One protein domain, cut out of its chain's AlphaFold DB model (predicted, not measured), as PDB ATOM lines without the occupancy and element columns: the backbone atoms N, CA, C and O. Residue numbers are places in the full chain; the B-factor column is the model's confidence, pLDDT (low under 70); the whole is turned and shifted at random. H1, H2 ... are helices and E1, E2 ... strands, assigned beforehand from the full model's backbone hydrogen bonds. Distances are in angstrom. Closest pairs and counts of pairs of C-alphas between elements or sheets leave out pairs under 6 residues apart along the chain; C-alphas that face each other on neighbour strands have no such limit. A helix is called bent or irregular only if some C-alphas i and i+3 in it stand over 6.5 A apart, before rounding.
ATOM      1  N   THR A  17     -27.866   8.690  86.257       83.44
ATOM      2  CA  THR A  17     -27.591   7.396  86.906       83.44
ATOM      3  C   THR A  17     -28.317   6.242  86.214       83.44
ATOM      4  O   THR A  17     -27.796   5.137  86.197       83.44
ATOM      5  N   PHE A  18     -29.487   6.476  85.614       87.25
ATOM      6  CA  PHE A  18     -30.183   5.482  84.790       87.25
ATOM      7  C   PHE A  18     -29.570   5.381  83.382       87.25
ATOM      8  O   PHE A  18     -29.112   4.314  82.980       87.25
ATOM      9  N   LEU A  19     -29.530   6.487  82.630       88.06
ATOM     10  CA  LEU A  19     -29.197   6.499  81.201       88.06
ATOM     11  C   LEU A  19     -27.750   6.114  80.925       88.06
ATOM     12  O   LEU A  19     -27.516   5.288  80.050       88.06
ATOM     13  N   VAL A  20     -26.779   6.707  81.626       90.38
ATOM     14  CA  VAL A  20     -25.364   6.533  81.268       90.38
ATOM     15  C   VAL A  20     -24.921   5.078  81.458       90.38
ATOM     16  O   VAL A  20     -24.455   4.485  80.485       90.38
ATOM     17  N   PRO A  21     -25.120   4.447  82.632       89.62
ATOM     18  CA  PRO A  21     -24.761   3.043  82.816       89.62
ATOM     19  C   PRO A  21     -25.556   2.110  81.901       89.62
ATOM     20  O   PRO A  21     -24.973   1.195  81.325       89.62
ATOM     21  N   SER A  22     -26.853   2.378  81.699       87.25
ATOM     22  CA  SER A  22     -27.701   1.556  80.829       87.25
ATOM     23  C   SER A  22     -27.253   1.606  79.371       87.25
ATOM     24  O   SER A  22     -27.156   0.564  78.733       87.25
ATOM     25  N   LEU A  23     -26.937   2.790  78.839       89.75
ATOM     26  CA  LEU A  23     -26.444   2.947  77.467       89.75
ATOM     27  C   LEU A  23     -25.076   2.295  77.282       89.75
ATOM     28  O   LEU A  23     -24.850   1.655  76.259       89.75
ATOM     29  N   ILE A  24     -24.187   2.401  78.276       90.44
ATOM     30  CA  ILE A  24     -22.905   1.688  78.264       90.44
ATOM     31  C   ILE A  24     -23.148   0.174  78.274       90.44
ATOM     32  O   ILE A  24     -22.542  -0.541  77.484       90.44
ATOM     33  N   GLY A  25     -24.061  -0.321  79.112       86.69
ATOM     34  CA  GLY A  25     -24.446  -1.730  79.138       86.69
ATOM     35  C   GLY A  25     -24.980  -2.209  77.783       86.69
ATOM     36  O   GLY A  25     -24.474  -3.184  77.235       86.69
ATOM     37  N   VAL A  26     -25.950  -1.498  77.201       85.06
ATOM     38  CA  VAL A  26     -26.499  -1.815  75.870       85.06
ATOM     39  C   VAL A  26     -25.391  -1.814  74.821       85.06
ATOM     40  O   VAL A  26     -25.277  -2.766  74.054       85.06
ATOM     41  N   PHE A  27     -24.527  -0.798  74.826       87.62
ATOM     42  CA  PHE A  27     -23.400  -0.724  73.907       87.62
ATOM     43  C   PHE A  27     -22.471  -1.935  74.037       87.62
ATOM     44  O   PHE A  27     -22.152  -2.571  73.039       87.62
ATOM     45  N   LEU A  28     -22.067  -2.291  75.257       84.81
ATOM     46  CA  LEU A  28     -21.081  -3.344  75.490       84.81
ATOM     47  C   LEU A  28     -21.599  -4.755  75.186       84.81
ATOM     48  O   LEU A  28     -20.821  -5.591  74.723       84.81
ATOM     49  N   PHE A  29     -22.879  -5.018  75.455       78.19
ATOM     50  CA  PHE A  29     -23.453  -6.366  75.431       78.19
ATOM     51  C   PHE A  29     -24.436  -6.621  74.283       78.19
ATOM     52  O   PHE A  29     -24.681  -7.777  73.958       78.19
ATOM     53  N   MET A  30     -25.024  -5.577  73.693       77.81
ATOM     54  CA  MET A  30     -26.129  -5.712  72.733       77.81
ATOM     55  C   MET A  30     -25.853  -5.017  71.398       77.81
ATOM     56  O   MET A  30     -26.519  -5.330  70.418       77.81
ATOM     57  N   THR A  31     -24.897  -4.089  71.320       82.94
ATOM     58  CA  THR A  31     -24.589  -3.404  70.059       82.94
ATOM     59  C   THR A  31     -23.599  -4.225  69.235       82.94
ATOM     60  O   THR A  31     -22.451  -4.388  69.654       82.94
ATOM     61  N   PRO A  32     -23.991  -4.723  68.051       74.88
ATOM     62  CA  PRO A  32     -23.077  -5.457  67.197       74.88
ATOM     63  C   PRO A  32     -22.083  -4.487  66.539       74.88
ATOM     64  O   PRO A  32     -22.462  -3.457  65.982       74.88
ATOM     65  N   ILE A  33     -20.799  -4.826  66.590       81.69
ATOM     66  CA  ILE A  33     -19.691  -4.113  65.956       81.69
ATOM     67  C   ILE A  33     -19.026  -5.000  64.903       81.69
ATOM     68  O   ILE A  33     -18.855  -6.208  65.087       81.69
ATOM     69  N   SER A  34     -18.648  -4.402  63.778       75.06
ATOM     70  CA  SER A  34     -17.928  -5.103  62.717       75.06
ATOM     71  C   SER A  34     -16.448  -5.208  63.071       75.06
ATOM     72  O   SER A  34     -15.783  -4.202  63.303       75.06
ATOM     73  N   THR A  35     -15.921  -6.429  63.092       73.69
ATOM     74  CA  THR A  35     -14.485  -6.703  63.229       73.69
ATOM     75  C   THR A  35     -13.979  -7.471  62.013       73.69
ATOM     76  O   THR A  35     -14.769  -7.990  61.225       73.69
ATOM     77  N   SER A  36     -12.659  -7.584  61.865       68.31
ATOM     78  CA  SER A  36     -12.030  -8.350  60.777       68.31
ATOM     79  C   SER A  36     -12.447  -9.828  60.727       68.31
ATOM     80  O   SER A  36     -12.319 -10.453  59.683       68.31
ATOM     81  N   GLN A  37     -12.968 -10.381  61.829       59.72
ATOM     82  CA  GLN A  37     -13.446 -11.766  61.940       59.72
ATOM     83  C   GLN A  37     -14.982 -11.898  61.865       59.72
ATOM     84  O   GLN A  37     -15.513 -12.979  62.109       59.72
ATOM     85  N   GLY A  38     -15.701 -10.814  61.552       66.19
ATOM     86  CA  GLY A  38     -17.164 -10.778  61.471       66.19
ATOM     87  C   GLY A  38     -17.817  -9.861  62.510       66.19
ATOM     88  O   GLY A  38     -17.154  -9.073  63.192       66.19
ATOM     89  N   MET A  39     -19.146  -9.947  62.610       64.75
ATOM     90  CA  MET A  39     -19.926  -9.186  63.590       64.75
ATOM     91  C   MET A  39     -19.750  -9.780  64.988       64.75
ATOM     92  O   MET A  39     -19.924 -10.979  65.182       64.75
ATOM     93  N   THR A  40     -19.422  -8.954  65.972       73.12
ATOM     94  CA  THR A  40     -19.303  -9.368  67.377       73.12
ATOM     95  C   THR A  40     -19.769  -8.247  68.304       73.12
ATOM     96  O   THR A  40     -20.183  -7.196  67.834       73.12
ATOM     97  N   ILE A  41     -19.714  -8.452  69.615       77.25
ATOM     98  CA  ILE A  41     -20.056  -7.448  70.632       77.25
ATOM     99  C   ILE A  41     -18.781  -6.852  71.246       77.25
ATOM    100  O   ILE A  41     -17.771  -7.557  71.352       77.25
ATOM    101  N   PRO A  42     -18.791  -5.584  71.699       84.69
ATOM    102  CA  PRO A  42     -17.609  -4.951  72.280       84.69
ATOM    103  C   PRO A  42     -16.994  -5.728  73.445       84.69
ATOM    104  O   PRO A  42     -15.771  -5.849  73.513       84.69
ATOM    105  N   ILE A  43     -17.806  -6.326  74.323       83.19
ATOM    106  CA  ILE A  43     -17.269  -7.115  75.440       83.19
ATOM    107  C   ILE A  43     -16.496  -8.357  74.974       83.19
ATOM    108  O   ILE A  43     -15.517  -8.730  75.613       83.19
ATOM    109  N   ALA A  44     -16.850  -8.958  73.834       78.06
ATOM    110  CA  ALA A  44     -16.096 -10.076  73.269       78.06
ATOM    111  C   ALA A  44     -14.732  -9.621  72.722       78.06
ATOM    112  O   ALA A  44     -13.740 -10.335  72.861       78.06
ATOM    113  N   VAL A  45     -14.647  -8.411  72.158       83.69
ATOM    114  CA  VAL A  45     -13.365  -7.810  71.749       83.69
ATOM    115  C   VAL A  45     -12.490  -7.523  72.966       83.69
ATOM    116  O   VAL A  45     -11.305  -7.854  72.967       83.69
ATOM    117  N   MET A  46     -13.076  -6.974  74.031       88.12
ATOM    118  CA  MET A  46     -12.373  -6.765  75.298       88.12
ATOM    119  C   MET A  46     -11.910  -8.092  75.908       88.12
ATOM    120  O   MET A  46     -10.780  -8.182  76.380       88.12
ATOM    121  N   ALA A  47     -12.738  -9.140  75.855       84.50
ATOM    122  CA  ALA A  47     -12.371 -10.464  76.341       84.50
ATOM    123  C   ALA A  47     -11.180 -11.022  75.558       84.50
ATOM    124  O   ALA A  47     -10.212 -11.450  76.176       84.50
ATOM    125  N   LYS A  48     -11.186 -10.920  74.221       84.25
ATOM    126  CA  LYS A  48     -10.036 -11.296  73.383       84.25
ATOM    127  C   LYS A  48      -8.772 -10.508  73.736       84.25
ATOM    128  O   LYS A  48      -7.689 -11.086  73.747       84.25
ATOM    129  N   ALA A  49      -8.888  -9.220  74.063       88.31
ATOM    130  CA  ALA A  49      -7.748  -8.425  74.518       88.31
ATOM    131  C   ALA A  49      -7.188  -8.943  75.855       88.31
ATOM    132  O   ALA A  49      -5.979  -9.113  75.983       88.31
ATOM    133  N   VAL A  50      -8.056  -9.277  76.819       89.00
ATOM    134  CA  VAL A  50      -7.646  -9.901  78.090       89.00
ATOM    135  C   VAL A  50      -6.980 -11.256  77.841       89.00
ATOM    136  O   VAL A  50      -5.918 -11.522  78.400       89.00
ATOM    137  N   GLN A  51      -7.543 -12.091  76.967       84.25
ATOM    138  CA  GLN A  51      -6.932 -13.369  76.593       84.25
ATOM    139  C   GLN A  51      -5.549 -13.184  75.975       84.25
ATOM    140  O   GLN A  51      -4.630 -13.932  76.300       84.25
ATOM    141  N   ALA A  52      -5.385 -12.181  75.108       87.00
ATOM    142  CA  ALA A  52      -4.111 -11.897  74.467       87.00
ATOM    143  C   ALA A  52      -3.031 -11.497  75.485       87.00
ATOM    144  O   ALA A  52      -1.875 -11.882  75.337       87.00
ATOM    145  N   MET A  53      -3.402 -10.802  76.565       87.06
ATOM    146  CA  MET A  53      -2.481 -10.503  77.672       87.06
ATOM    147  C   MET A  53      -2.078 -11.750  78.474       87.06
ATOM    148  O   MET A  53      -1.055 -11.737  79.153       87.06
ATOM    149  N   MET A  54      -2.870 -12.822  78.403       81.94
ATOM    150  CA  MET A  54      -2.629 -14.096  79.085       81.94
ATOM    151  C   MET A  54      -2.005 -15.164  78.171       81.94
ATOM    152  O   MET A  54      -1.836 -16.311  78.601       81.94
ATOM    153  N   LEU A  55      -1.666 -14.827  76.919       75.38
ATOM    154  CA  LEU A  55      -1.055 -15.759  75.967       75.38
ATOM    155  C   LEU A  55       0.194 -16.409  76.586       75.38
ATOM    156  O   LEU A  55       1.084 -15.734  77.099       75.38
ATOM    157  N   GLY A  56       0.225 -17.742  76.585       80.69
ATOM    158  CA  GLY A  56       1.310 -18.555  77.152       80.69
ATOM    159  C   GLY A  56       1.164 -18.929  78.633       80.69
ATOM    160  O   GLY A  56       1.765 -19.910  79.055       80.69
ATOM    161  N   SER A 120      -5.360 -41.330  79.372       84.44
ATOM    162  CA  SER A 120      -5.719 -41.853  78.053       84.44
ATOM    163  C   SER A 120      -6.020 -40.720  77.073       84.44
ATOM    164  O   SER A 120      -6.489 -39.650  77.471       84.44
ATOM    165  N   GLU A 121      -5.843 -40.989  75.777       84.62
ATOM    166  CA  GLU A 121      -6.204 -40.047  74.709       84.62
ATOM    167  C   GLU A 121      -7.671 -39.604  74.796       84.62
ATOM    168  O   GLU A 121      -7.998 -38.473  74.461       84.62
ATOM    169  N   MET A 122      -8.557 -40.442  75.344       84.19
ATOM    170  CA  MET A 122      -9.954 -40.069  75.574       84.19
ATOM    171  C   MET A 122     -10.090 -38.788  76.416       84.19
ATOM    172  O   MET A 122     -11.001 -37.996  76.184       84.19
ATOM    173  N   ILE A 123      -9.175 -38.548  77.360       86.50
ATOM    174  CA  ILE A 123      -9.194 -37.372  78.238       86.50
ATOM    175  C   ILE A 123      -8.314 -36.256  77.674       86.50
ATOM    176  O   ILE A 123      -8.735 -35.107  77.674       86.50
ATOM    177  N   THR A 124      -7.115 -36.566  77.182       87.44
ATOM    178  CA  THR A 124      -6.100 -35.553  76.845       87.44
ATOM    179  C   THR A 124      -6.070 -35.149  75.370       87.44
ATOM    180  O   THR A 124      -5.313 -34.248  75.013       87.44
ATOM    181  N   SER A 125      -6.869 -35.778  74.498       87.69
ATOM    182  CA  SER A 125      -6.812 -35.492  73.061       87.69
ATOM    183  C   SER A 125      -7.151 -34.040  72.719       87.69
ATOM    184  O   SER A 125      -7.922 -33.368  73.412       87.69
ATOM    185  N   ALA A 126      -6.654 -33.614  71.554       84.25
ATOM    186  CA  ALA A 126      -6.977 -32.340  70.913       84.25
ATOM    187  C   ALA A 126      -8.485 -32.111  70.712       84.25
ATOM    188  O   ALA A 126      -8.907 -30.967  70.620       84.25
ATOM    189  N   ASN A 127      -9.293 -33.176  70.679       82.25
ATOM    190  CA  ASN A 127     -10.740 -33.097  70.472       82.25
ATOM    191  C   ASN A 127     -11.545 -33.212  71.778       82.25
ATOM    192  O   ASN A 127     -12.770 -33.105  71.744       82.25
ATOM    193  N   THR A 128     -10.889 -33.464  72.916       86.50
ATOM    194  CA  THR A 128     -11.545 -33.649  74.217       86.50
ATOM    195  C   THR A 128     -11.022 -32.651  75.247       86.50
ATOM    196  O   THR A 128     -11.369 -31.472  75.177       86.50
ATOM    197  N   GLY A 129     -10.207 -33.074  76.213       85.31
ATOM    198  CA  GLY A 129      -9.762 -32.207  77.303       85.31
ATOM    199  C   GLY A 129      -8.916 -31.040  76.816       85.31
ATOM    200  O   GLY A 129      -9.094 -29.927  77.310       85.31
ATOM    201  N   ALA A 130      -8.049 -31.250  75.819       87.00
ATOM    202  CA  ALA A 130      -7.182 -30.186  75.326       87.00
ATOM    203  C   ALA A 130      -7.982 -29.070  74.635       87.00
ATOM    204  O   ALA A 130      -7.705 -27.906  74.896       87.00
ATOM    205  N   LEU A 131      -9.027 -29.398  73.862       86.19
ATOM    206  CA  LEU A 131      -9.952 -28.399  73.301       86.19
ATOM    207  C   LEU A 131     -10.573 -27.538  74.411       86.19
ATOM    208  O   LEU A 131     -10.625 -26.309  74.338       86.19
ATOM    209  N   VAL A 132     -11.038 -28.192  75.479       87.94
ATOM    210  CA  VAL A 132     -11.684 -27.500  76.597       87.94
ATOM    211  C   VAL A 132     -10.691 -26.600  77.331       87.94
ATOM    212  O   VAL A 132     -10.992 -25.434  77.574       87.94
ATOM    213  N   LEU A 133      -9.509 -27.111  77.680       89.19
ATOM    214  CA  LEU A 133      -8.526 -26.379  78.478       89.19
ATOM    215  C   LEU A 133      -7.816 -25.272  77.693       89.19
ATOM    216  O   LEU A 133      -7.524 -24.220  78.262       89.19
ATOM    217  N   ASN A 134      -7.539 -25.501  76.410       85.81
ATOM    218  CA  ASN A 134      -6.695 -24.619  75.609       85.81
ATOM    219  C   ASN A 134      -7.508 -23.566  74.859       85.81
ATOM    220  O   ASN A 134      -7.039 -22.435  74.745       85.81
ATOM    221  N   ASP A 135      -8.716 -23.912  74.412       80.69
ATOM    222  CA  ASP A 135      -9.509 -23.042  73.544       80.69
ATOM    223  C   ASP A 135     -10.748 -22.493  74.259       80.69
ATOM    224  O   ASP A 135     -11.011 -21.293  74.204       80.69
ATOM    225  N   LEU A 136     -11.497 -23.331  74.986       83.12
ATOM    226  CA  LEU A 136     -12.767 -22.909  75.593       83.12
ATOM    227  C   LEU A 136     -12.586 -22.168  76.922       83.12
ATOM    228  O   LEU A 136     -13.093 -21.057  77.088       83.12
ATOM    229  N   LEU A 137     -11.873 -22.758  77.885       87.94
ATOM    230  CA  LEU A 137     -11.739 -22.185  79.226       87.94
ATOM    231  C   LEU A 137     -11.080 -20.798  79.233       87.94
ATOM    232  O   LEU A 137     -11.576 -19.948  79.974       87.94
ATOM    233  N   PRO A 138     -10.042 -20.498  78.426       87.06
ATOM    234  CA  PRO A 138      -9.492 -19.147  78.363       87.06
ATOM    235  C   PRO A 138     -10.506 -18.118  77.871       87.06
ATOM    236  O   PRO A 138     -10.532 -17.000  78.386       87.06
ATOM    237  N   VAL A 139     -11.354 -18.483  76.903       82.19
ATOM    238  CA  VAL A 139     -12.398 -17.583  76.380       82.19
ATOM    239  C   VAL A 139     -13.414 -17.307  77.474       82.19
ATOM    240  O   VAL A 139     -13.663 -16.148  77.806       82.19
ATOM    241  N   LEU A 140     -13.932 -18.367  78.096       84.06
ATOM    242  CA  LEU A 140     -14.911 -18.256  79.173       84.06
ATOM    243  C   LEU A 140     -14.362 -17.478  80.371       84.06
ATOM    244  O   LEU A 140     -15.063 -16.639  80.929       84.06
ATOM    245  N   PHE A 141     -13.102 -17.705  80.741       87.00
ATOM    246  CA  PHE A 141     -12.448 -17.005  81.841       87.00
ATOM    247  C   PHE A 141     -12.416 -15.491  81.606       87.00
ATOM    248  O   PHE A 141     -12.875 -14.721  82.451       87.00
ATOM    249  N   SER A 142     -11.931 -15.053  80.443       87.00
ATOM    250  CA  SER A 142     -11.850 -13.627  80.118       87.00
ATOM    251  C   SER A 142     -13.224 -12.979  79.969       87.00
ATOM    252  O   SER A 142     -13.431 -11.868  80.466       87.00
ATOM    253  N   VAL A 143     -14.183 -13.668  79.342       82.31
ATOM    254  CA  VAL A 143     -15.556 -13.166  79.211       82.31
ATOM    255  C   VAL A 143     -16.219 -13.034  80.580       82.31
ATOM    256  O   VAL A 143     -16.790 -11.985  80.869       82.31
ATOM    257  N   PHE A 144     -16.113 -14.032  81.461       83.81
ATOM    258  CA  PHE A 144     -16.759 -13.994  82.775       83.81
ATOM    259  C   PHE A 144     -16.139 -12.993  83.746       83.81
ATOM    260  O   PHE A 144     -16.873 -12.442  84.566       83.81
ATOM    261  N   ILE A 145     -14.842 -12.691  83.644       87.12
ATOM    262  CA  ILE A 145     -14.240 -11.585  84.406       87.12
ATOM    263  C   ILE A 145     -14.902 -10.260  84.026       87.12
ATOM    264  O   ILE A 145     -15.351  -9.511  84.897       87.12
ATOM    265  N   LEU A 146     -14.994  -9.982  82.724       87.38
ATOM    266  CA  LEU A 146     -15.578  -8.740  82.228       87.38
ATOM    267  C   LEU A 146     -17.083  -8.687  82.479       87.38
ATOM    268  O   LEU A 146     -17.587  -7.666  82.938       87.38
ATOM    269  N   ALA A 147     -17.793  -9.788  82.243       82.06
ATOM    270  CA  ALA A 147     -19.216  -9.887  82.522       82.06
ATOM    271  C   ALA A 147     -19.478  -9.691  84.019       82.06
ATOM    272  O   ALA A 147     -20.294  -8.859  84.381       82.06
ATOM    273  N   GLY A 148     -18.737 -10.348  84.914       84.19
ATOM    274  CA  GLY A 148     -18.891 -10.161  86.358       84.19
ATOM    275  C   GLY A 148     -18.753  -8.700  86.807       84.19
ATOM    276  O   GLY A 148     -19.488  -8.266  87.693       84.19
ATOM    277  N   LEU A 149     -17.861  -7.939  86.167       88.56
ATOM    278  CA  LEU A 149     -17.628  -6.522  86.459       88.56
ATOM    279  C   LEU A 149     -18.675  -5.589  85.823       88.56
ATOM    280  O   LEU A 149     -19.096  -4.620  86.449       88.56
ATOM    281  N   LEU A 150     -19.078  -5.862  84.579       88.50
ATOM    282  CA  LEU A 150     -19.838  -4.934  83.732       88.50
ATOM    283  C   LEU A 150     -21.330  -5.272  83.642       88.50
ATOM    284  O   LEU A 150     -22.135  -4.398  83.335       88.50
ATOM    285  N   LEU A 151     -21.733  -6.502  83.959       84.31
ATOM    286  CA  LEU A 151     -23.133  -6.932  83.968       84.31
ATOM    287  C   LEU A 151     -24.036  -6.117  84.915       84.31
ATOM    288  O   LEU A 151     -25.188  -5.867  84.551       84.31
ATOM    289  N   PRO A 152     -23.555  -5.615  86.073       86.75
ATOM    290  CA  PRO A 152     -24.307  -4.654  86.876       86.75
ATOM    291  C   PRO A 152     -24.797  -3.424  86.100       86.75
ATOM    292  O   PRO A 152     -25.843  -2.889  86.457       86.75
ATOM    293  N   LEU A 153     -24.096  -2.993  85.040       86.31
ATOM    294  CA  LEU A 153     -24.496  -1.854  84.200       86.31
ATOM    295  C   LEU A 153     -25.819  -2.111  83.468       86.31
ATOM    296  O   LEU A 153     -26.618  -1.193  83.310       86.31
ATOM    297  N   LEU A 154     -26.070  -3.363  83.075       80.06
ATOM    298  CA  LEU A 154     -27.354  -3.777  82.518       80.06
ATOM    299  C   LEU A 154     -28.393  -3.981  83.621       80.06
ATOM    300  O   LEU A 154     -29.520  -3.512  83.489       80.06
ATOM    301  N   ILE A 155     -28.019  -4.682  84.697       80.94
ATOM    302  CA  ILE A 155     -28.986  -5.223  85.662       80.94
ATOM    303  C   ILE A 155     -29.462  -4.220  86.708       80.94
ATOM    304  O   ILE A 155     -30.646  -4.205  87.037       80.94
ATOM    305  N   ASN A 156     -28.573  -3.377  87.223       84.25
ATOM    306  CA  ASN A 156     -28.840  -2.636  88.458       84.25
ATOM    307  C   ASN A 156     -29.315  -1.196  88.225       84.25
ATOM    308  O   ASN A 156     -29.713  -0.530  89.177       84.25
ATOM    309  N   PHE A 157     -29.268  -0.699  86.986       84.25
ATOM    310  CA  PHE A 157     -29.550   0.706  86.670       84.25
ATOM    311  C   PHE A 157     -30.925   0.939  86.044       84.25
ATOM    312  O   PHE A 157     -31.128   1.971  85.422       84.25
ATOM    313  N   GLY A 158     -31.883   0.021  86.211       81.19
ATOM    314  CA  GLY A 158     -33.278   0.226  85.804       81.19
ATOM    315  C   GLY A 158     -33.614  -0.195  84.370       81.19
ATOM    316  O   GLY A 158     -34.789  -0.191  83.992       81.19
ATOM    317  N   LEU A 159     -32.617  -0.535  83.544       81.38
ATOM    318  CA  LEU A 159     -32.832  -0.924  82.146       81.38
ATOM    319  C   LEU A 159     -33.713  -2.170  82.034       81.38
ATOM    320  O   LEU A 159     -34.644  -2.188  81.230       81.38
ATOM    321  N   LEU A 160     -33.453  -3.201  82.847       80.38
ATOM    322  CA  LEU A 160     -34.258  -4.423  82.845       80.38
ATOM    323  C   LEU A 160     -35.692  -4.174  83.312       80.38
ATOM    324  O   LEU A 160     -36.603  -4.839  82.832       80.38
ATOM    325  N   GLU A 161     -35.922  -3.248  84.236       82.12
ATOM    326  CA  GLU A 161     -37.253  -2.826  84.671       82.12
ATOM    327  C   GLU A 161     -37.991  -2.118  83.532       82.12
ATOM    328  O   GLU A 161     -39.140  -2.448  83.234       82.12
ATOM    329  N   LEU A 162     -37.328  -1.183  82.850       84.31
ATOM    330  CA  LEU A 162     -37.905  -0.444  81.731       84.31
ATOM    331  C   LEU A 162     -38.210  -1.371  80.547       84.31
ATOM    332  O   LEU A 162     -39.351  -1.465  80.102       84.31
ATOM    333  N   ALA A 163     -37.216  -2.111  80.068       83.00
ATOM    334  CA  ALA A 163     -37.410  -3.073  78.993       83.00
ATOM    335  C   ALA A 163     -38.405  -4.163  79.406       83.00
ATOM    336  O   ALA A 163     -39.274  -4.541  78.626       83.00
ATOM    337  N   GLY A 164     -38.347  -4.616  80.659       80.56
ATOM    338  CA  GLY A 164     -39.244  -5.633  81.171       80.56
ATOM    339  C   GLY A 164     -40.698  -5.190  81.217       80.56
ATOM    340  O   GLY A 164     -41.570  -5.941  80.793       80.56
ATOM    341  N   THR A 165     -40.987  -3.971  81.667       85.12
ATOM    342  CA  THR A 165     -42.357  -3.432  81.662       85.12
ATOM    343  C   THR A 165     -42.909  -3.289  80.244       85.12
ATOM    344  O   THR A 165     -44.052  -3.678  79.999       85.12
ATOM    345  N   LEU A 166     -42.092  -2.832  79.290       88.12
ATOM    346  CA  LEU A 166     -42.477  -2.727  77.880       88.12
ATOM    347  C   LEU A 166     -42.728  -4.106  77.254       88.12
ATOM    348  O   LEU A 166     -43.749  -4.323  76.601       88.12
ATOM    349  N   MET A 167     -41.821  -5.053  77.493       88.94
ATOM    350  CA  MET A 167     -41.843  -6.379  76.873       88.94
ATOM    351  C   MET A 167     -42.768  -7.369  77.580       88.94
ATOM    352  O   MET A 167     -43.107  -8.394  76.997       88.94
ATOM    353  N   THR A 168     -43.257  -7.076  78.791       87.50
ATOM    354  CA  THR A 168     -44.195  -7.962  79.516       87.50
ATOM    355  C   THR A 168     -45.448  -8.265  78.693       87.50
ATOM    356  O   THR A 168     -45.942  -9.390  78.735       87.50
ATOM    357  N   LYS A 169     -45.929  -7.301  77.896       86.31
ATOM    358  CA  LYS A 169     -47.091  -7.480  77.008       86.31
ATOM    359  C   LYS A 169     -46.871  -8.518  75.905       86.31
ATOM    360  O   LYS A 169     -47.850  -9.032  75.386       86.31
ATOM    361  N   VAL A 170     -45.621  -8.814  75.553       86.81
ATOM    362  CA  VAL A 170     -45.260  -9.796  74.521       86.81
ATOM    363  C   VAL A 170     -44.751 -11.080  75.169       86.81
ATOM    364  O   VAL A 170     -45.288 -12.156  74.920       86.81
ATOM    365  N   MET A 171     -43.771 -10.969  76.069       87.06
ATOM    366  CA  MET A 171     -43.087 -12.120  76.662       87.06
ATOM    367  C   MET A 171     -44.023 -13.011  77.473       87.06
ATOM    368  O   MET A 171     -43.956 -14.234  77.381       87.06
ATOM    369  N   ARG A 172     -44.938 -12.411  78.239       86.44
ATOM    370  CA  ARG A 172     -45.816 -13.172  79.128       86.44
ATOM    371  C   ARG A 172     -46.899 -13.966  78.386       86.44
ATOM    372  O   ARG A 172     -47.019 -15.151  78.679       86.44
ATOM    373  N   PRO A 173     -47.658 -13.402  77.425       84.75
ATOM    374  CA  PRO A 173     -48.649 -14.187  76.685       84.75
ATOM    375  C   PRO A 173     -48.030 -15.161  75.674       84.75
ATOM    376  O   PRO A 173     -48.547 -16.264  75.502       84.75
ATOM    377  N   VAL A 174     -46.932 -14.788  75.007       84.38
ATOM    378  CA  VAL A 174     -46.342 -15.628  73.951       84.38
ATOM    379  C   VAL A 174     -45.503 -16.755  74.548       84.38
ATOM    380  O   VAL A 174     -45.688 -17.914  74.179       84.38
ATOM    381  N   PHE A 175     -44.633 -16.423  75.502       85.69
ATOM    382  CA  PHE A 175     -43.591 -17.320  76.000       85.69
ATOM    383  C   PHE A 175     -43.758 -17.716  77.473       85.69
ATOM    384  O   PHE A 175     -43.017 -18.553  77.973       85.69
ATOM    385  N   GLY A 176     -44.711 -17.127  78.202       83.81
ATOM    386  CA  GLY A 176     -44.948 -17.476  79.606       83.81
ATOM    387  C   GLY A 176     -43.827 -17.063  80.567       83.81
ATOM    388  O   GLY A 176     -43.793 -17.567  81.686       83.81
ATOM    389  N   VAL A 177     -42.931 -16.157  80.160       87.19
ATOM    390  CA  VAL A 177     -41.791 -15.686  80.970       87.19
ATOM    391  C   VAL A 177     -41.901 -14.186  81.299       87.19
ATOM    392  O   VAL A 177     -42.592 -13.440  80.591       87.19
ATOM    393  N   PRO A 178     -41.248 -13.695  82.374       86.88
ATOM    394  CA  PRO A 178     -41.285 -12.284  82.761       86.88
ATOM    395  C   PRO A 178     -40.722 -11.383  81.665       86.88
ATOM    396  O   PRO A 178     -39.734 -11.736  81.030       86.88
ATOM    397  N   GLY A 179     -41.258 -10.172  81.490       85.00
ATOM    398  CA  GLY A 179     -40.767  -9.260  80.448       85.00
ATOM    399  C   GLY A 179     -39.276  -8.923  80.555       85.00
ATOM    400  O   GLY A 179     -38.637  -8.686  79.534       85.00
ATOM    401  N   ARG A 180     -38.701  -8.946  81.768       85.25
ATOM    402  CA  ARG A 180     -37.262  -8.704  82.005       85.25
ATOM    403  C   ARG A 180     -36.376  -9.700  81.233       85.25
ATOM    404  O   ARG A 180     -35.289  -9.330  80.800       85.25
ATOM    405  N   SER A 181     -36.883 -10.906  80.953       85.12
ATOM    406  CA  SER A 181     -36.193 -11.923  80.146       85.12
ATOM    407  C   SER A 181     -35.956 -11.518  78.688       85.12
ATOM    408  O   SER A 181     -35.107 -12.105  78.030       85.12
ATOM    409  N   ALA A 182     -36.636 -10.488  78.171       84.12
ATOM    410  CA  ALA A 182     -36.381  -9.996  76.818       84.12
ATOM    411  C   ALA A 182     -34.966  -9.414  76.670       84.12
ATOM    412  O   ALA A 182     -34.323  -9.611  75.641       84.12
ATOM    413  N   VAL A 183     -34.465  -8.727  77.705       81.38
ATOM    414  CA  VAL A 183     -33.088  -8.205  77.715       81.38
ATOM    415  C   VAL A 183     -32.093  -9.357  77.771       81.38
ATOM    416  O   VAL A 183     -31.108  -9.334  77.044       81.38
ATOM    417  N   ASP A 184     -32.393 -10.375  78.576       80.75
ATOM    418  CA  ASP A 184     -31.590 -11.593  78.707       80.75
ATOM    419  C   ASP A 184     -31.484 -12.350  77.369       80.75
ATOM    420  O   ASP A 184     -30.392 -12.611  76.866       80.75
ATOM    421  N   CYS A 185     -32.622 -12.573  76.706       78.81
ATOM    422  CA  CYS A 185     -32.682 -13.174  75.376       78.81
ATOM    423  C   CYS A 185     -31.897 -12.358  74.343       78.81
ATOM    424  O   CYS A 185     -31.121 -12.912  73.571       78.81
ATOM    425  N   THR A 186     -32.066 -11.036  74.338       76.12
ATOM    426  CA  THR A 186     -31.395 -10.180  73.353       76.12
ATOM    427  C   THR A 186     -29.882 -10.135  73.594       76.12
ATOM    428  O   THR A 186     -29.115 -10.197  72.637       76.12
ATOM    429  N   ALA A 187     -29.439 -10.088  74.855       75.06
ATOM    430  CA  ALA A 187     -28.025 -10.154  75.222       75.06
ATOM    431  C   ALA A 187     -27.406 -11.522  74.891       75.06
ATOM    432  O   ALA A 187     -26.277 -11.578  74.408       75.06
ATOM    433  N   SER A 188     -28.156 -12.610  75.079       75.75
ATOM    434  CA  SER A 188     -27.740 -13.961  74.684       75.75
ATOM    435  C   SER A 188     -27.566 -14.083  73.173       75.75
ATOM    436  O   SER A 188     -26.596 -14.664  72.699       75.75
ATOM    437  N   TRP A 189     -28.515 -13.532  72.413       69.94
ATOM    438  CA  TRP A 189     -28.601 -13.748  70.973       69.94
ATOM    439  C   TRP A 189     -27.650 -12.853  70.173       69.94
ATOM    440  O   TRP A 189     -27.020 -13.313  69.221       69.94
ATOM    441  N   LEU A 190     -27.530 -11.580  70.566       63.88
ATOM    442  CA  LEU A 190     -26.588 -10.637  69.956       63.88
ATOM    443  C   LEU A 190     -25.170 -10.821  70.492       63.88
ATOM    444  O   LEU A 190     -24.211 -10.503  69.790       63.88
ATOM    445  N   GLY A 191     -25.048 -11.310  71.726       64.44
ATOM    446  CA  GLY A 191     -23.791 -11.413  72.434       64.44
ATOM    447  C   GLY A 191     -23.263 -12.834  72.591       64.44
ATOM    448  O   GLY A 191     -23.067 -13.563  71.619       64.44
ATOM    449  N   ASP A 192     -22.938 -13.184  73.834       69.06
ATOM    450  CA  ASP A 192     -22.446 -14.501  74.225       69.06
ATOM    451  C   ASP A 192     -23.523 -15.203  75.056       69.06
ATOM    452  O   ASP A 192     -23.964 -14.679  76.084       69.06
ATOM    453  N   GLY A 193     -23.924 -16.403  74.629       71.50
ATOM    454  CA  GLY A 193     -24.930 -17.204  75.329       71.50
ATOM    455  C   GLY A 193     -24.543 -17.486  76.783       71.50
ATOM    456  O   GLY A 193     -25.408 -17.553  77.655       71.50
ATOM    457  N   SER A 194     -23.242 -17.550  77.084       72.50
ATOM    458  CA  SER A 194     -22.745 -17.730  78.453       72.50
ATOM    459  C   SER A 194     -23.054 -16.523  79.348       72.50
ATOM    460  O   SER A 194     -23.363 -16.692  80.531       72.50
ATOM    461  N   VAL A 195     -23.014 -15.303  78.800       73.12
ATOM    462  CA  VAL A 195     -23.402 -14.077  79.516       73.12
ATOM    463  C   VAL A 195     -24.902 -14.073  79.798       73.12
ATOM    464  O   VAL A 195     -25.293 -13.741  80.913       73.12
ATOM    465  N   GLY A 196     -25.718 -14.498  78.835       78.62
ATOM    466  CA  GLY A 196     -27.155 -14.700  79.019       78.62
ATOM    467  C   GLY A 196     -27.483 -15.633  80.179       78.62
ATOM    468  O   GLY A 196     -28.129 -15.255  81.150       78.62
ATOM    469  N   ILE A 197     -26.898 -16.831  80.173       80.69
ATOM    470  CA  ILE A 197     -27.087 -17.808  81.254       80.69
ATOM    471  C   ILE A 197     -26.653 -17.231  82.611       80.69
ATOM    472  O   ILE A 197     -27.341 -17.420  83.619       80.69
ATOM    473  N   LEU A 198     -25.538 -16.491  82.654       81.88
ATOM    474  CA  LEU A 198     -25.091 -15.814  83.871       81.88
ATOM    475  C   LEU A 198     -26.101 -14.751  84.336       81.88
ATOM    476  O   LEU A 198     -26.356 -14.643  85.538       81.88
ATOM    477  N   MET A 199     -26.697 -13.987  83.417       82.94
ATOM    478  CA  MET A 199     -27.778 -13.045  83.724       82.94
ATOM    479  C   MET A 199     -28.994 -13.766  84.293       82.94
ATOM    480  O   MET A 199     -29.487 -13.362  85.350       82.94
ATOM    481  N   THR A 200     -29.441 -14.848  83.656       88.06
ATOM    482  CA  THR A 200     -30.569 -15.655  84.130       88.06
ATOM    483  C   THR A 200     -30.321 -16.168  85.545       88.06
ATOM    484  O   THR A 200     -31.187 -16.028  86.412       88.06
ATOM    485  N   ALA A 201     -29.125 -16.703  85.811       86.50
ATOM    486  CA  ALA A 201     -28.734 -17.187  87.133       86.50
ATOM    487  C   ALA A 201     -28.766 -16.065  88.181       86.50
ATOM    488  O   ALA A 201     -29.351 -16.231  89.248       86.50
ATOM    489  N   ARG A 202     -28.232 -14.879  87.858       84.31
ATOM    490  CA  ARG A 202     -28.271 -13.717  88.762       84.31
ATOM    491  C   ARG A 202     -29.694 -13.252  89.059       84.31
ATOM    492  O   ARG A 202     -29.995 -12.932  90.204       84.31
ATOM    493  N   GLN A 203     -30.566 -13.222  88.056       87.00
ATOM    494  CA  GLN A 203     -31.976 -12.858  88.228       87.00
ATOM    495  C   GLN A 203     -32.736 -13.893  89.071       87.00
ATOM    496  O   GLN A 203     -33.598 -13.527  89.873       87.00
ATOM    497  N   TYR A 204     -32.394 -15.175  88.932       89.50
ATOM    498  CA  TYR A 204     -32.914 -16.241  89.783       89.50
ATOM    499  C   TYR A 204     -32.450 -16.089  91.238       89.50
ATOM    500  O   TYR A 204     -33.285 -16.060  92.143       89.50
ATOM    501  N   ASP A 205     -31.152 -15.881  91.470       85.75
ATOM    502  CA  ASP A 205     -30.588 -15.682  92.813       85.75
ATOM    503  C   ASP A 205     -31.179 -14.445  93.513       85.75
ATOM    504  O   ASP A 205     -31.415 -14.444  94.723       85.75
ATOM    505  N   GLN A 206     -31.474 -13.393  92.742       85.75
ATOM    506  CA  GLN A 206     -32.142 -12.173  93.208       85.75
ATOM    507  C   GLN A 206     -33.663 -12.327  93.386       85.75
ATOM    508  O   GLN A 206     -34.335 -11.367  93.761       85.75
ATOM    509  N   LYS A 207     -34.220 -13.526  93.158       87.56
ATOM    510  CA  LYS A 207     -35.655 -13.851  93.262       87.56
ATOM    511  C   LYS A 207     -36.547 -13.068  92.296       87.56
ATOM    512  O   LYS A 207     -37.740 -12.899  92.546       87.56
ATOM    513  N   HIS A 208     -35.986 -12.594  91.188       85.75
ATOM    514  CA  HIS A 208     -36.761 -12.001  90.103       85.75
ATOM    515  C   HIS A 208     -37.371 -13.059  89.184       85.75
ATOM    516  O   HIS A 208     -38.419 -12.798  88.595       85.75
ATOM    517  N   TYR A 209     -36.745 -14.238  89.093       89.75
ATOM    518  CA  TYR A 209     -37.257 -15.400  88.368       89.75
ATOM    519  C   TYR A 209     -37.602 -16.538  89.325       89.75
ATOM    520  O   TYR A 209     -36.906 -16.783  90.311       89.75
ATOM    521  N   THR A 210     -38.661 -17.273  89.006       90.00
ATOM    522  CA  THR A 210     -38.918 -18.594  89.584       90.00
ATOM    523  C   THR A 210     -37.970 -19.634  88.986       90.00
ATOM    524  O   THR A 210     -37.411 -19.437  87.909       90.00
ATOM    525  N   GLN A 211     -37.817 -20.783  89.649       88.31
ATOM    526  CA  GLN A 211     -36.981 -21.880  89.140       88.31
ATOM    527  C   GLN A 211     -37.427 -22.343  87.745       88.31
ATOM    528  O   GLN A 211     -36.594 -22.604  86.880       88.31
ATOM    529  N   ARG A 212     -38.746 -22.393  87.510       86.75
ATOM    530  CA  ARG A 212     -39.325 -22.739  86.207       86.75
ATOM    531  C   ARG A 212     -38.959 -21.705  85.145       86.75
ATOM    532  O   ARG A 212     -38.509 -22.080  84.070       86.75
ATOM    533  N   GLU A 213     -39.118 -20.418  85.445       88.50
ATOM    534  CA  GLU A 213     -38.770 -19.342  84.509       88.50
ATOM    535  C   GLU A 213     -37.271 -19.334  84.200       88.50
ATOM    536  O   GLU A 213     -36.899 -19.262  83.035       88.50
ATOM    537  N   ALA A 214     -36.414 -19.489  85.211       88.44
ATOM    538  CA  ALA A 214     -34.968 -19.565  85.022       88.44
ATOM    539  C   ALA A 214     -34.557 -20.771  84.162       88.44
ATOM    540  O   ALA A 214     -33.719 -20.630  83.275       88.44
ATOM    541  N   ALA A 215     -35.180 -21.936  84.368       87.56
ATOM    542  CA  ALA A 215     -34.934 -23.121  83.549       87.56
ATOM    543  C   ALA A 215     -35.355 -22.901  82.088       87.56
ATOM    544  O   ALA A 215     -34.595 -23.219  81.178       87.56
ATOM    545  N   ILE A 216     -36.530 -22.312  81.852       86.88
ATOM    546  CA  ILE A 216     -37.028 -22.001  80.504       86.88
ATOM    547  C   ILE A 216     -36.111 -21.000  79.797       86.88
ATOM    548  O   ILE A 216     -35.685 -21.245  78.670       86.88
ATOM    549  N   ILE A 217     -35.795 -19.881  80.457       86.19
ATOM    550  CA  ILE A 217     -34.955 -18.821  79.888       86.19
ATOM    551  C   ILE A 217     -33.567 -19.388  79.579       86.19
ATOM    552  O   ILE A 217     -33.117 -19.317  78.438       86.19
ATOM    553  N   GLY A 218     -32.946 -20.057  80.554       83.31
ATOM    554  CA  GLY A 218     -31.599 -20.603  80.416       83.31
ATOM    555  C   GLY A 218     -31.468 -21.659  79.316       83.31
ATOM    556  O   GLY A 218     -30.438 -21.697  78.650       83.31
ATOM    557  N   THR A 219     -32.499 -22.480  79.091       82.06
ATOM    558  CA  THR A 219     -32.461 -23.576  78.100       82.06
ATOM    559  C   THR A 219     -32.948 -23.182  76.714       82.06
ATOM    560  O   THR A 219     -32.493 -23.758  75.730       82.06
ATOM    561  N   THR A 220     -33.879 -22.230  76.620       79.75
ATOM    562  CA  THR A 220     -34.620 -21.981  75.374       79.75
ATOM    563  C   THR A 220     -34.360 -20.597  74.782       79.75
ATOM    564  O   THR A 220     -34.484 -20.421  73.573       79.75
ATOM    565  N   PHE A 221     -33.962 -19.619  75.601       73.75
ATOM    566  CA  PHE A 221     -33.698 -18.241  75.161       73.75
ATOM    567  C   PHE A 221     -32.201 -17.914  75.038       73.75
ATOM    568  O   PHE A 221     -31.846 -16.884  74.464       73.75
ATOM    569  N   SER A 222     -31.327 -18.816  75.496       68.75
ATOM    570  CA  SER A 222     -29.868 -18.727  75.349       68.75
ATOM    571  C   SER A 222     -29.406 -19.282  73.995       68.75
ATOM    572  O   SER A 222     -28.750 -20.321  73.920       68.75
ATOM    573  N   ALA A 223     -29.805 -18.630  72.901       68.00
ATOM    574  CA  ALA A 223     -29.450 -19.073  71.556       68.00
ATOM    575  C   ALA A 223     -27.933 -18.988  71.299       68.00
ATOM    576  O   ALA A 223     -27.242 -18.096  71.788       68.00
ATOM    577  N   VAL A 224     -27.426 -19.911  70.481       67.00
ATOM    578  CA  VAL A 224     -26.035 -19.900  70.016       67.00
ATOM    579  C   VAL A 224     -25.793 -18.687  69.110       67.00
ATOM    580  O   VAL A 224     -26.604 -18.376  68.232       67.00
ATOM    581  N   SER A 225     -24.658 -18.011  69.300       67.44
ATOM    582  CA  SER A 225     -24.302 -16.818  68.531       67.44
ATOM    583  C   SER A 225     -24.131 -17.112  67.032       67.44
ATOM    584  O   SER A 225     -23.759 -18.215  66.610       67.44
ATOM    585  N   ILE A 226     -24.379 -16.093  66.203       71.81
ATOM    586  CA  ILE A 226     -24.195 -16.147  64.739       71.81
ATOM    587  C   ILE A 226     -22.765 -16.575  64.383       71.81
ATOM    588  O   ILE A 226     -22.553 -17.417  63.510       71.81
ATOM    589  N   THR A 227     -21.774 -16.022  65.082       61.81
ATOM    590  CA  THR A 227     -20.354 -16.300  64.844       61.81
ATOM    591  C   THR A 227     -19.979 -17.735  65.182       61.81
ATOM    592  O   THR A 227     -19.283 -18.373  64.398       61.81
ATOM    593  N   PHE A 228     -20.473 -18.278  66.295       70.12
ATOM    594  CA  PHE A 228     -20.224 -19.678  66.635       70.12
ATOM    595  C   PHE A 228     -20.908 -20.628  65.644       70.12
ATOM    596  O   PHE A 228     -20.311 -21.616  65.227       70.12
ATOM    597  N   SER A 229     -22.116 -20.285  65.190       74.44
ATOM    598  CA  SER A 229     -22.830 -21.045  64.155       74.44
ATOM    599  C   SER A 229     -22.032 -21.142  62.845       74.44
ATOM    600  O   SER A 229     -21.975 -22.213  62.243       74.44
ATOM    601  N   LEU A 230     -21.361 -20.059  62.431       67.56
ATOM    602  CA  LEU A 230     -20.439 -20.061  61.284       67.56
ATOM    603  C   LEU A 230     -19.221 -20.964  61.513       67.56
ATOM    604  O   LEU A 230     -18.856 -21.721  60.618       67.56
ATOM    605  N   VAL A 231     -18.612 -20.920  62.704       64.31
ATOM    606  CA  VAL A 231     -17.462 -21.778  63.043       64.31
ATOM    607  C   VAL A 231     -17.851 -23.255  62.996       64.31
ATOM    608  O   VAL A 231     -17.131 -24.047  62.392       64.31
ATOM    609  N   VAL A 232     -18.996 -23.630  63.576       75.69
ATOM    610  CA  VAL A 232     -19.500 -25.013  63.554       75.69
ATOM    611  C   VAL A 232     -19.735 -25.483  62.122       75.69
ATOM    612  O   VAL A 232     -19.270 -26.561  61.760       75.69
ATOM    613  N   LEU A 233     -20.395 -24.669  61.291       77.19
ATOM    614  CA  LEU A 233     -20.596 -24.995  59.877       77.19
ATOM    615  C   LEU A 233     -19.275 -25.126  59.116       77.19
ATOM    616  O   LEU A 233     -19.178 -25.989  58.248       77.19
ATOM    617  N   GLY A 234     -18.259 -24.340  59.479       70.50
ATOM    618  CA  GLY A 234     -16.908 -24.477  58.939       70.50
ATOM    619  C   GLY A 234     -16.252 -25.816  59.276       70.50
ATOM    620  O   GLY A 234     -15.647 -26.448  58.415       70.50
ATOM    621  N   GLN A 235     -16.441 -26.317  60.500       74.44
ATOM    622  CA  GLN A 235     -15.917 -27.629  60.902       74.44
ATOM    623  C   GLN A 235     -16.565 -28.783  60.125       74.44
ATOM    624  O   GLN A 235     -15.898 -29.762  59.795       74.44
ATOM    625  N   VAL A 236     -17.853 -28.658  59.789       87.19
ATOM    626  CA  VAL A 236     -18.581 -29.667  59.000       87.19
ATOM    627  C   VAL A 236     -18.573 -29.392  57.490       87.19
ATOM    628  O   VAL A 236     -19.168 -30.165  56.742       87.19
ATOM    629  N   LYS A 237     -17.877 -28.340  57.030       83.31
ATOM    630  CA  LYS A 237     -17.768 -27.919  55.617       83.31
ATOM    631  C   LYS A 237     -19.123 -27.635  54.945       83.31
ATOM    632  O   LYS A 237     -19.362 -28.035  53.803       83.31
ATOM    633  N   LEU A 238     -20.040 -26.993  55.673       88.00
ATOM    634  CA  LEU A 238     -21.399 -26.651  55.225       88.00
ATOM    635  C   LEU A 238     -21.673 -25.136  55.247       88.00
ATOM    636  O   LEU A 238     -22.820 -24.709  55.374       88.00
ATOM    637  N   GLU A 239     -20.651 -24.293  55.108       79.38
ATOM    638  CA  GLU A 239     -20.776 -22.829  55.187       79.38
ATOM    639  C   GLU A 239     -21.750 -22.260  54.144       79.38
ATOM    640  O   GLU A 239     -22.458 -21.290  54.410       79.38
ATOM    641  N   TYR A 240     -21.856 -22.905  52.977       83.50
ATOM    642  CA  TYR A 240     -22.799 -22.528  51.917       83.50
ATOM    643  C   TYR A 240     -24.276 -22.679  52.328       83.50
ATOM    644  O   TYR A 240     -25.145 -22.041  51.736       83.50
ATOM    645  N   LEU A 241     -24.573 -23.480  53.360       86.69
ATOM    646  CA  LEU A 241     -25.909 -23.641  53.941       86.69
ATOM    647  C   LEU A 241     -26.146 -22.730  55.149       86.69
ATOM    648  O   LEU A 241     -27.129 -22.926  55.861       86.69
ATOM    649  N   PHE A 242     -25.298 -21.728  55.395       80.38
ATOM    650  CA  PHE A 242     -25.415 -20.884  56.584       80.38
ATOM    651  C   PHE A 242     -26.812 -20.274  56.761       80.38
ATOM    652  O   PHE A 242     -27.413 -20.418  57.822       80.38
ATOM    653  N   ALA A 243     -27.355 -19.637  55.721       80.69
ATOM    654  CA  ALA A 243     -28.670 -19.002  55.792       80.69
ATOM    655  C   ALA A 243     -29.808 -19.996  56.115       80.69
ATOM    656  O   ALA A 243     -30.524 -19.756  57.092       80.69
ATOM    657  N   PRO A 244     -29.986 -21.116  55.379       88.19
ATOM    658  CA  PRO A 244     -31.025 -22.088  55.714       88.19
ATOM    659  C   PRO A 244     -30.777 -22.791  57.056       88.19
ATOM    660  O   PRO A 244     -31.734 -23.023  57.796       88.19
ATOM    661  N   PHE A 245     -29.525 -23.072  57.425       86.25
ATOM    662  CA  PHE A 245     -29.185 -23.623  58.738       86.25
ATOM    663  C   PHE A 245     -29.618 -22.672  59.857       86.25
ATOM    664  O   PHE A 245     -30.375 -23.060  60.745       86.25
ATOM    665  N   TYR A 246     -29.196 -21.410  59.785       83.12
ATOM    666  CA  TYR A 246     -29.461 -20.431  60.830       83.12
ATOM    667  C   TYR A 246     -30.954 -20.111  60.936       83.12
ATOM    668  O   TYR A 246     -31.500 -20.090  62.036       83.12
ATOM    669  N   ALA A 247     -31.653 -19.974  59.803       84.88
ATOM    670  CA  ALA A 247     -33.106 -19.824  59.785       84.88
ATOM    671  C   ALA A 247     -33.822 -21.008  60.458       84.88
ATOM    672  O   ALA A 247     -34.761 -20.800  61.227       84.88
ATOM    673  N   THR A 248     -33.355 -22.238  60.221       88.69
ATOM    674  CA  THR A 248     -33.908 -23.443  60.860       88.69
ATOM    675  C   THR A 248     -33.676 -23.432  62.369       88.69
ATOM    676  O   THR A 248     -34.602 -23.716  63.124       88.69
ATOM    677  N   VAL A 249     -32.479 -23.047  62.823       85.56
ATOM    678  CA  VAL A 249     -32.161 -22.908  64.254       85.56
ATOM    679  C   VAL A 249     -33.036 -21.836  64.906       85.56
ATOM    680  O   VAL A 249     -33.596 -22.080  65.972       85.56
ATOM    681  N   CYS A 250     -33.224 -20.681  64.262       83.38
ATOM    682  CA  CYS A 250     -34.111 -19.629  64.758       83.38
ATOM    683  C   CYS A 250     -35.563 -20.106  64.855       83.38
ATOM    684  O   CYS A 250     -36.212 -19.888  65.876       83.38
ATOM    685  N   LEU A 251     -36.069 -20.781  63.819       88.12
ATOM    686  CA  LEU A 251     -37.428 -21.315  63.813       88.12
ATOM    687  C   LEU A 251     -37.613 -22.357  64.923       88.12
ATOM    688  O   LEU A 251     -38.560 -22.256  65.699       88.12
ATOM    689  N   ALA A 252     -36.696 -23.320  65.030       88.00
ATOM    690  CA  ALA A 252     -36.724 -24.341  66.071       88.00
ATOM    691  C   ALA A 252     -36.647 -23.719  67.473       88.00
ATOM    692  O   ALA A 252     -37.414 -24.109  68.351       88.00
ATOM    693  N   GLY A 253     -35.789 -22.713  67.665       84.25
ATOM    694  CA  GLY A 253     -35.666 -21.963  68.914       84.25
ATOM    695  C   GLY A 253     -36.956 -21.237  69.293       84.25
ATOM    696  O   GLY A 253     -37.421 -21.378  70.418       84.25
ATOM    697  N   ILE A 254     -37.595 -20.535  68.351       84.88
ATOM    698  CA  ILE A 254     -38.881 -19.854  68.585       84.88
ATOM    699  C   ILE A 254     -39.985 -20.865  68.911       84.88
ATOM    700  O   ILE A 254     -40.754 -20.663  69.849       84.88
ATOM    701  N   VAL A 255     -40.070 -21.966  68.163       88.19
ATOM    702  CA  VAL A 255     -41.073 -23.013  68.402       88.19
ATOM    703  C   VAL A 255     -40.865 -23.648  69.778       88.19
ATOM    704  O   VAL A 255     -41.820 -23.759  70.549       88.19
ATOM    705  N   ALA A 256     -39.626 -23.992  70.132       86.25
ATOM    706  CA  ALA A 256     -39.286 -24.492  71.458       86.25
ATOM    707  C   ALA A 256     -39.639 -23.464  72.544       86.25
ATOM    708  O   ALA A 256     -40.279 -23.818  73.531       86.25
ATOM    709  N   ALA A 257     -39.329 -22.183  72.326       83.25
ATOM    710  CA  ALA A 257     -39.642 -21.088  73.243       83.25
ATOM    711  C   ALA A 257     -41.144 -20.912  73.476       83.25
ATOM    712  O   ALA A 257     -41.536 -20.405  74.518       83.25
ATOM    713  N   ILE A 258     -41.997 -21.329  72.540       86.38
ATOM    714  CA  ILE A 258     -43.457 -21.272  72.678       86.38
ATOM    715  C   ILE A 258     -44.009 -22.538  73.356       86.38
ATOM    716  O   ILE A 258     -44.963 -22.458  74.135       86.38
ATOM    717  N   ILE A 259     -43.442 -23.709  73.049       88.06
ATOM    718  CA  ILE A 259     -43.956 -25.011  73.503       88.06
ATOM    719  C   ILE A 259     -43.417 -25.381  74.888       88.06
ATOM    720  O   ILE A 259     -44.205 -25.683  75.784       88.06
ATOM    721  N   VAL A 260     -42.096 -25.343  75.081       84.62
ATOM    722  CA  VAL A 260     -41.413 -25.815  76.298       84.62
ATOM    723  C   VAL A 260     -41.936 -25.141  77.573       84.62
ATOM    724  O   VAL A 260     -42.218 -25.861  78.530       84.62
ATOM    725  N   PRO A 261     -42.192 -23.815  77.615       82.69
ATOM    726  CA  PRO A 261     -42.751 -23.179  78.810       82.69
ATOM    727  C   PRO A 261     -44.117 -23.713  79.233       82.69
ATOM    728  O   PRO A 261     -44.505 -23.535  80.389       82.69
ATOM    729  N   ARG A 262     -44.868 -24.321  78.308       83.25
ATOM    730  CA  ARG A 262     -46.228 -24.833  78.522       83.25
ATOM    731  C   ARG A 262     -46.256 -26.313  78.878       83.25
ATOM    732  O   ARG A 262     -47.304 -26.799  79.297       83.25
ATOM    733  N   LEU A 263     -45.133 -27.017  78.746       82.31
ATOM    734  CA  LEU A 263     -45.036 -28.400  79.190       82.31
ATOM    735  C   LEU A 263     -45.160 -28.467  80.726       82.31
ATOM    736  O   LEU A 263     -44.700 -27.557  81.429       82.31
TER     737      LEU A 263
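AT A GLANCE: This is residues 17 to 56 and 120 to 263 of the 265 residues of the protein "YjiH family protein" of Pseudoalteromonas sp. (UniProt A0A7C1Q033). Three short helices, H6, H7 and H8, stand side by side as a small bundle in the middle, with long H4 crossing H7 and residues 253 to 261 of long H10 packing along H8. H5 packs crosswise on H6 and H10; H1 and H2 pack on H4, H9 packs on H10, and E1 and E2 make a tiny hairpin. The printed part has 184 residues, with ten named helices and two antiparallel named strands, in the order H1, E1, E2, H2, then H3 to H10: mostly helix. It is compact, with a radius of gyration of the C-alphas of 17.4 A and spans of 49 by 38 by 34 A.

HOW THE PARTS SIT: H1, residues 17 to 30, and H2, residues 42 to 53, touch only at their ends, the closest C-alphas being those of Leu 28 and Pro 42, 5.0 A. E1, residues 33 to 35, and E2, residues 38 to 40, form an antiparallel hairpin, with N 33 and O 40 at 2.7 A, within hydrogen-bond range. H3, residues 121 to 124, is close but not clearly touching H4, residues 129 to 155; C-alphas 123 and 129 are 5.3 A apart. Residues 150 to 154 of H4 touch residues 21 to 26 of H1, closest at C-alphas 154 and 25, 4.9 A, at a shallow tilt of 23 degrees, opposite ways. Residues 138 to 147 of H4 touch H2, closest at C-alphas 142 and 47, 5.0 A. H5, residues 159 to 175, touches H6, residues 181 to 190, closest at C-alphas 160 and 183, 6.5 A, about perpendicular at 85 degrees. H6, the hub, touches four helices. With H7, residues 193 to 205, and H8, residues 211 to 221, it forms an up and down bundle, each helix running against the one before: C-alphas 188 and 196 are the closest of hairpin H6 and H7, 4.4 A, and C-alphas 197 and 218 of hairpin H7 and H8, 5.4 A. H9, residues 226 to 235, touches residues 239 to 246 of H10, residues 239 to 262, closest at C-alphas 233 and 239, 5.2 A. Residues 253 to 261 of H10 touch H8, closest at C-alphas 257 and 220, 5.5 A. Every O i to N i+4 pair is within hydrogen-bond range in H2, H6, H7, H8 and H9, against 9 of 10 in H1, 17 of 23 in H4, 10 of 13 in H5 and 16 of 20 in H10; H3 is too short for one.

IN THESE COORDINATES: H1 begins at C-alpha 17 (-27.591, 7.396, 86.906), H4, 34.2 A long, at C-alpha 129 (-9.762, -32.207, 77.303), and H10, 34.6 A long, ends at C-alpha 262 (-46.228, -24.833, 78.522). H4 and H5 are only just irregular, with C-alphas 149 and 152 6.9 A apart and 166 and 169 6.7 A; H10 is irregular, with 240 and 243 7.9 A apart.

THE WHOLE: The C-alphas farthest apart are those of Thr 17 and Ser 120, 54.6 A. Residues 57 to 119 are not printed, and C-alphas 56 and 120 are 24.4 A apart across the cut. The links printed whole are tight. The mean pLDDT of the printed part is 82.3, with 15 residues under 70, among them 36 to 39 and 189 to 192.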